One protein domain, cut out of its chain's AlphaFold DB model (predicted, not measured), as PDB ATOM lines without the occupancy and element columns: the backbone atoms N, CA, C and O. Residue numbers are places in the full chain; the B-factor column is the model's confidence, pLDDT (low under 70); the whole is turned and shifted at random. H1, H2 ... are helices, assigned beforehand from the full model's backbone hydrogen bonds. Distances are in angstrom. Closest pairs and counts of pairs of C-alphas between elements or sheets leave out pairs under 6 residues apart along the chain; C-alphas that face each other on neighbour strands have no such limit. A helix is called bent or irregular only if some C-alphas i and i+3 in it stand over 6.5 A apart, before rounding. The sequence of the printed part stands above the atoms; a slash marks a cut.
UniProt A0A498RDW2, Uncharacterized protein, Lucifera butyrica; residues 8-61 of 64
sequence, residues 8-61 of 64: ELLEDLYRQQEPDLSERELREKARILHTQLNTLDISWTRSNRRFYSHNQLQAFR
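Overview. This is residues 8 to 61 of the 64 residues of an uncharacterized protein of Lucifera butyrica (UniProt A0A498RDW2). One long helix, H2, makes nearly the whole length of a rod, with the short helix H1 folded back at a steep angle over H2 near its start, where it packs on residues 26 to 34. From residue 35 on, the rest of H2 and the small helix H3, turned off at the far end, stand free. The printed part has 54 residues with three named helices, in the order H1, H2, H3, and no named strand; the class is all helix. The whole is extended, with a radius of gyration of the C-alphas of 17.8 A, and its C-alphas span 53 by 16 by 13 A.

Arrangement. The longest helix is H2, residues 23 to 54. H1, residues 8 to 17, touches it, with 10 pairs of C-alphas within 8 A, and H2 touches H1 with residues 26 to 34 alone. The closest C-alphas of the two are those of Leu 10 and Ala 30, 5.2 A apart. The lines of H1 and H2 stand at a steep tilt of 60 degrees, and the two helices run opposite ways. H3, residues 57 to 61, touches no helix. H2 and H3 are close but not clearly touching, their closest C-alphas being those of Tyr 52 and Gln 58, 7.3 A apart. H1 and H3 are apart. In H1 and H2 every O i to N i+4 pair is within hydrogen-bond range; in H3 0 of 1 such pairs is, while 2 of its 2 O i to N i+3 pairs are within range.

Along the chain. H2 runs over 32 residues, from C-alpha 23 at (91.984, 59.873, -25.913) to C-alpha 54 at (109.908, 27.395, 2.384), a length of 46.7 A. H1, 10 residues, begins with Glu 8, whose C-alpha is at (91.825, 47.675, -24.019), and measures 14.4 A from first to last C-alpha. H3, 5 residues, measures 7.8 A and ends with Arg 61, whose C-alpha is at (100.124, 18.766, -4.090). No helix is bent.

Size, cuts and confidence. The two C-alphas farthest apart are those of Asp 20 and Ala 59, at 54.0 A. The C-alphas of Glu 8 and Arg 61, the first and last printed residues, are 36.1 A apart. The printed part has no cut. The link from H1 to H2, 5 residues, and the link from H2 to H3, 2 residues, are both tight. The mean pLDDT of the printed part is 86.3; residues 54 to 61, of which 57 to 61 belong to H3, are under 70, and the mean over H3 is 54.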
ATOM      1  N   GLU A   8      93.149  47.328 -23.494       92.19
ATOM      2  CA  GLU A   8      91.825  47.675 -24.019       92.19
ATOM      3  C   GLU A   8      90.761  47.723 -22.913       92.19
ATOM      4  O   GLU A   8      89.946  48.640 -22.871       92.19
ATOM      5  N   LEU A   9      90.806  46.781 -21.961       93.00
ATOM      6  CA  LEU A   9      89.875  46.764 -20.830       93.00
ATOM      7  C   LEU A   9      90.069  47.992 -19.934       93.00
ATOM      8  O   LEU A   9      89.100  48.577 -19.457       93.00
ATOM      9  N   LEU A  10      91.322  48.372 -19.678       93.69
ATOM     10  CA  LEU A  10      91.637  49.529 -18.840       93.69
ATOM     11  C   LEU A  10      91.260  50.840 -19.533       93.69
ATOM     12  O   LEU A  10      90.757  51.749 -18.880       93.69
ATOM     13  N   GLU A  11      91.461  50.926 -20.847       94.62
ATOM     14  CA  GLU A  11      91.021  52.058 -21.660       94.62
ATOM     15  C   GLU A  11      89.496  52.227 -21.609       94.62
ATOM     16  O   GLU A  11      89.008  53.329 -21.351       94.62
ATOM     17  N   ASP A  12      88.736  51.140 -21.767       93.75
ATOM     18  CA  ASP A  12      87.273  51.178 -21.690       93.75
ATOM     19  C   ASP A  12      86.766  51.587 -20.301       93.75
ATOM     20  O   ASP A  12      85.812  52.361 -20.196       93.75
ATOM     21  N   LEU A  13      87.427  51.137 -19.230       93.94
ATOM     22  CA  LEU A  13      87.101  51.558 -17.864       93.94
ATOM     23  C   LEU A  13      87.325  53.061 -17.660       93.94
ATOM     24  O   LEU A  13      86.451  53.739 -17.116       93.94
ATOM     25  N   TYR A  14      88.453  53.598 -18.133       94.75
ATOM     26  CA  TYR A  14      88.708  55.038 -18.061       94.75
ATOM     27  C   TYR A  14      87.705  55.836 -18.897       94.75
ATOM     28  O   TYR A  14      87.240  56.875 -18.435       94.75
ATOM     29  N   ARG A  15      87.301  55.331 -20.070       93.50
ATOM     30  CA  ARG A  15      86.275  55.970 -20.910       93.50
ATOM     31  C   ARG A  15      84.925  56.079 -20.196       93.50
ATOM     32  O   ARG A  15      84.207  57.054 -20.387       93.50
ATOM     33  N   GLN A  16      84.575  55.076 -19.388       94.25
ATOM     34  CA  GLN A  16      83.328  55.053 -18.620       94.25
ATOM     35  C   GLN A  16      83.383  55.934 -17.365       94.25
ATOM     36  O   GLN A  16      82.383  56.560 -17.024       94.25
ATOM     37  N   GLN A  17      84.520  55.966 -16.663       95.00
ATOM     38  CA  GLN A  17      84.666  56.713 -15.409       95.00
ATOM     39  C   GLN A  17      84.971  58.199 -15.612       95.00
ATOM     40  O   GLN A  17      84.505  59.025 -14.831       95.00
ATOM     41  N   GLU A  18      85.758  58.537 -16.632       93.19
ATOM     42  CA  GLU A  18      86.228  59.895 -16.904       93.19
ATOM     43  C   GLU A  18      85.979  60.254 -18.387       93.19
ATOM     44  O   GLU A  18      86.926  60.329 -19.175       93.19
ATOM     45  N   PRO A  19      84.715  60.472 -18.801       91.19
ATOM     46  CA  PRO A  19      84.362  60.710 -20.207       91.19
ATOM     47  C   PRO A  19      84.958  62.000 -20.792       91.19
ATOM     48  O   PRO A  19      85.055  62.124 -22.012       91.19
ATOM     49  N   ASP A  20      85.381  62.937 -19.940       95.44
ATOM     50  CA  ASP A  20      85.988  64.209 -20.346       95.44
ATOM     51  C   ASP A  20      87.490  64.094 -20.666       95.44
ATOM     52  O   ASP A  20      88.087  65.048 -21.172       95.44
ATOM     53  N   LEU A  21      88.125  62.952 -20.371       92.56
ATOM     54  CA  LEU A  21      89.530  62.745 -20.716       92.56
ATOM     55  C   LEU A  21      89.719  62.723 -22.228       92.56
ATOM     56  O   LEU A  21      88.981  62.074 -22.973       92.56
ATOM     57  N   SER A  22      90.802  63.348 -22.686       95.12
ATOM     58  CA  SER A  22      91.230  63.152 -24.063       95.12
ATOM     59  C   SER A  22      91.684  61.706 -24.287       95.12
ATOM     60  O   SER A  22      92.244  61.054 -23.405       95.12
ATOM     61  N   GLU A  23      91.534  61.217 -25.519       92.75
ATOM     62  CA  GLU A  23      91.984  59.873 -25.913       92.75
ATOM     63  C   GLU A  23      93.479  59.647 -25.604       92.75
ATOM     64  O   GLU A  23      93.900  58.545 -25.254       92.75
ATOM     65  N   ARG A  24      94.298  60.704 -25.677       95.44
ATOM     66  CA  ARG A  24      95.721  60.643 -25.318       95.44
ATOM     67  C   ARG A  24      95.924  60.400 -23.820       95.44
ATOM     68  O   ARG A  24      96.770  59.587 -23.455       95.44
ATOM     69  N   GLU A  25      95.202  61.118 -22.966       94.81
ATOM     70  CA  GLU A  25      95.320  60.977 -21.510       94.81
ATOM     71  C   GLU A  25      94.788  59.629 -21.039       94.81
ATOM     72  O   GLU A  25      95.413  58.981 -20.202       94.81
ATOM     73  N   LEU A  26      93.681  59.182 -21.629       95.25
ATOM     74  CA  LEU A  26      93.082  57.882 -21.372       95.25
ATOM     75  C   LEU A  26      94.083  56.748 -21.637       95.25
ATOM     76  O   LEU A  26      94.325  55.920 -20.757       95.25
ATOM     77  N   ARG A  27      94.734  56.750 -22.808       94.19
ATOM     78  CA  ARG A  27      95.759  55.751 -23.160       94.19
ATOM     79  C   ARG A  27      96.956  55.782 -22.221       94.19
ATOM     80  O   ARG A  27      97.455  54.731 -21.823       94.19
ATOM     81  N   GLU A  28      97.422  56.973 -21.850       96.19
ATOM     82  CA  GLU A  28      98.561  57.097 -20.938       96.19
ATOM     83  C   GLU A  28      98.215  56.564 -19.542       96.19
ATOM     84  O   GLU A  28      98.964  55.756 -18.985       96.19
ATOM     85  N   LYS A  29      97.044  56.926 -19.007       95.12
ATOM     86  CA  LYS A  29      96.547  56.406 -17.727       95.12
ATOM     87  C   LYS A  29      96.392  54.882 -17.755       95.12
ATOM     88  O   LYS A  29      96.903  54.204 -16.860       95.12
ATOM     89  N   ALA A  30      95.772  54.332 -18.801       94.94
ATOM     90  CA  ALA A  30      95.614  52.888 -18.978       94.94
ATOM     91  C   ALA A  30      96.966  52.160 -19.025       94.94
ATOM     92  O   ALA A  30      97.149  51.132 -18.369       94.94
ATOM     93  N   ARG A  31      97.959  52.721 -19.727       94.88
ATOM     94  CA  ARG A  31      99.317  52.164 -19.821       94.88
ATOM     95  C   ARG A  31     100.057  52.161 -18.485       94.88
ATOM     96  O   ARG A  31     100.720  51.171 -18.148       94.88
ATOM     97  N   ILE A  32      99.953  53.248 -17.724       95.69
ATOM     98  CA  ILE A  32     100.547  53.350 -16.386       95.69
ATOM     99  C   ILE A  32      99.934  52.288 -15.470       95.69
ATOM    100  O   ILE A  32     100.669  51.499 -14.869       95.69
ATOM    101  N   LEU A  33      98.603  52.207 -15.430       94.31
ATOM    102  CA  LEU A  33      97.882  51.245 -14.601       94.31
ATOM    103  C   LEU A  33      98.215  49.797 -14.988       94.31
ATOM    104  O   LEU A  33      98.523  48.975 -14.126       94.31
ATOM    105  N   HIS A  34      98.261  49.495 -16.287       93.69
ATOM    106  CA  HIS A  34      98.667  48.186 -16.796       93.69
ATOM    107  C   HIS A  34     100.059  47.773 -16.296       93.69
ATOM    108  O   HIS A  34     100.287  46.632 -15.886       93.69
ATOM    109  N   THR A  35     101.009  48.707 -16.296       92.50
ATOM    110  CA  THR A  35     102.382  48.457 -15.836       92.50
ATOM    111  C   THR A  35     102.430  48.186 -14.330       92.50
ATOM    112  O   THR A  35     103.124  47.267 -13.881       92.50
ATOM    113  N   GLN A  36     101.664  48.944 -13.544       93.56
ATOM    114  CA  GLN A  36     101.562  48.761 -12.096       93.56
ATOM    115  C   GLN A  36     100.942  47.406 -11.743       93.56
ATOM    116  O   GLN A  36     101.500  46.673 -10.923       93.56
ATOM    117  N   LEU A  37      99.850  47.033 -12.414       91.69
ATOM    118  CA  LEU A  37      99.185  45.745 -12.217       91.69
ATOM    119  C   LEU A  37     100.122  44.584 -12.549       91.69
ATOM    120  O   LEU A  37     100.289  43.694 -11.722       91.69
ATOM    121  N   ASN A  38     100.826  44.631 -13.683       89.19
ATOM    122  CA  ASN A  38     101.815  43.604 -14.032       89.19
ATOM    123  C   ASN A  38     102.940  43.493 -12.993       89.19
ATOM    124  O   ASN A  38     103.377  42.391 -12.655       89.19
ATOM    125  N   THR A  39     103.402  44.624 -12.461       91.06
ATOM    126  CA  THR A  39     104.437  44.646 -11.420       91.06
ATOM    127  C   THR A  39     103.950  43.966 -10.140       91.06
ATOM    128  O   THR A  39     104.666  43.136  -9.571       91.06
ATOM    129  N   LEU A  40     102.723  44.271  -9.710       90.75
ATOM    130  CA  LEU A  40     102.089  43.632  -8.556       90.75
ATOM    131  C   LEU A  40     101.922  42.129  -8.771       90.75
ATOM    132  O   LEU A  40     102.263  41.348  -7.887       90.75
ATOM    133  N   ASP A  41     101.487  41.719  -9.956       88.81
ATOM    134  CA  ASP A  41     101.225  40.322 -10.296       88.81
ATOM    135  C   ASP A  41     102.521  39.483 -10.294       88.81
ATOM    136  O   ASP A  41     102.576  38.362  -9.768       88.81
ATOM    137  N   ILE A  42     103.618  40.056 -10.806       88.19
ATOM    138  CA  ILE A  42     104.962  39.461 -10.724       88.19
ATOM    139  C   ILE A  42     105.421  39.375  -9.266       88.19
ATOM    140  O   ILE A  42     105.933  38.332  -8.845       88.19
ATOM    141  N   SER A  43     105.259  40.454  -8.498       90.31
ATOM    142  CA  SER A  43     105.651  40.504  -7.086       90.31
ATOM    143  C   SER A  43     104.904  39.453  -6.263       90.31
ATOM    144  O   SER A  43     105.525  38.652  -5.560       90.31
ATOM    145  N   TRP A  44     103.586  39.369  -6.443       88.75
ATOM    146  CA  TRP A  44     102.715  38.376  -5.827       88.75
ATOM    147  C   TRP A  44     103.136  36.953  -6.186       88.75
ATOM    148  O   TRP A  44     103.335  36.118  -5.305       88.75
ATOM    149  N   THR A  45     103.373  36.681  -7.472       87.56
ATOM    150  CA  THR A  45     103.829  35.365  -7.942       87.56
ATOM    151  C   THR A  45     105.164  34.968  -7.307       87.56
ATOM    152  O   THR A  45     105.335  33.826  -6.873       87.56
ATOM    153  N   ARG A  46     106.117  35.905  -7.213       87.56
ATOM    154  CA  ARG A  46     107.418  35.676  -6.564       87.56
ATOM    155  C   ARG A  46     107.263  35.418  -5.066       87.56
ATOM    156  O   ARG A  46     107.898  34.494  -4.557       87.56
ATOM    157  N   SER A  47     106.425  36.200  -4.390       87.62
ATOM    158  CA  SER A  47     106.141  36.050  -2.961       87.62
ATOM    159  C   SER A  47     105.503  34.694  -2.662       87.62
ATOM    160  O   SER A  47     106.041  33.923  -1.867       87.62
ATOM    161  N   ASN A  48     104.453  34.325  -3.400       86.56
ATOM    162  CA  ASN A  48     103.796  33.027  -3.265       86.56
ATOM    163  C   ASN A  48     104.757  31.873  -3.532       86.56
ATOM    164  O   ASN A  48     104.816  30.931  -2.747       86.56
ATOM    165  N   ARG A  49     105.564  31.946  -4.599       84.44
ATOM    166  CA  ARG A  49     106.562  30.907  -4.883       84.44
ATOM    167  C   ARG A  49     107.526  30.718  -3.710       84.44
ATOM    168  O   ARG A  49     107.808  29.577  -3.366       84.44
ATOM    169  N   ARG A  50     108.010  31.808  -3.100       83.38
ATOM    170  CA  ARG A  50     108.877  31.740  -1.913       83.38
ATOM    171  C   ARG A  50     108.145  31.153  -0.713       83.38
ATOM    172  O   ARG A  50     108.701  30.289  -0.047       83.38
ATOM    173  N   PHE A  51     106.913  31.576  -0.454       81.06
ATOM    174  CA  PHE A  51     106.116  31.051   0.652       81.06
ATOM    175  C   PHE A  51     105.932  29.530   0.542       81.06
ATOM    176  O   PHE A  51     106.238  28.804   1.485       81.06
ATOM    177  N   TYR A  52     105.518  29.035  -0.629       77.12
ATOM    178  CA  TYR A  52     105.301  27.603  -0.865       77.12
ATOM    179  C   TYR A  52     106.593  26.789  -1.021       77.12
ATOM    180  O   TYR A  52     106.542  25.566  -0.926       77.12
ATOM    181  N   SER A  53     107.742  27.423  -1.283       76.94
ATOM    182  CA  SER A  53     109.030  26.718  -1.315       76.94
ATOM    183  C   SER A  53     109.650  26.539   0.072       76.94
ATOM    184  O   SER A  53     110.437  25.618   0.245       76.94
ATOM    185  N   HIS A  54     109.336  27.420   1.029       69.12
ATOM    186  CA  HIS A  54     109.908  27.395   2.384       69.12
ATOM    187  C   HIS A  54     108.972  26.771   3.418       69.12
ATOM    188  O   HIS A  54     109.441  26.137   4.357       69.12
ATOM    189  N   ASN A  55     107.655  26.897   3.242       64.00
ATOM    190  CA  ASN A  55     106.721  26.066   3.986       64.00
ATOM    191  C   ASN A  55     106.717  24.676   3.351       64.00
ATOM    192  O   ASN A  55     106.536  24.559   2.140       64.00
ATOM    193  N   GLN A  56     106.880  23.621   4.151       55.78
ATOM    194  CA  GLN A  56     106.803  22.208   3.740       55.78
ATOM    195  C   GLN A  56     105.387  21.790   3.264       55.78
ATOM    196  O   GLN A  56     104.926  20.682   3.503       55.78
ATOM    197  N   LEU A  57     104.666  22.663   2.560       56.47
ATOM    198  CA  LEU A  57     103.341  22.423   1.992       56.47
ATOM    199  C   LEU A  57     103.395  21.655   0.663       56.47
ATOM    200  O   LEU A  57     102.349  21.407   0.064       56.47
ATOM    201  N   GLN A  58     104.577  21.226   0.201       54.88
ATOM    202  CA  GLN A  58     104.683  20.323  -0.955       54.88
ATOM    203  C   GLN A  58     103.906  19.009  -0.752       54.88
ATOM    204  O   GLN A  58     103.492  18.404  -1.738       54.88
ATOM    205  N   ALA A  59     103.626  18.615   0.497       53.72
ATOM    206  CA  ALA A  59     102.817  17.441   0.821       53.72
ATOM    207  C   ALA A  59     101.347  17.531   0.350       53.72
ATOM    208  O   ALA A  59     100.719  16.500   0.132       53.72
ATOM    209  N   PHE A  60     100.791  18.730   0.127       54.84
ATOM    210  CA  PHE A  60      99.386  18.892  -0.289       54.84
ATOM    211  C   PHE A  60      99.166  18.861  -1.809       54.84
ATOM    212  O   PHE A  60      98.024  18.873  -2.261       54.84
ATOM    213  N   ARG A  61     100.233  18.799  -2.619       52.41
ATOM    214  CA  ARG A  61     100.124  18.766  -4.090       52.41
ATOM    215  C   ARG A  61      99.712  17.409  -4.677       52.41
ATOM    216  O   ARG A  61      99.476  17.351  -5.874       52.41
TER     217      ARG A  61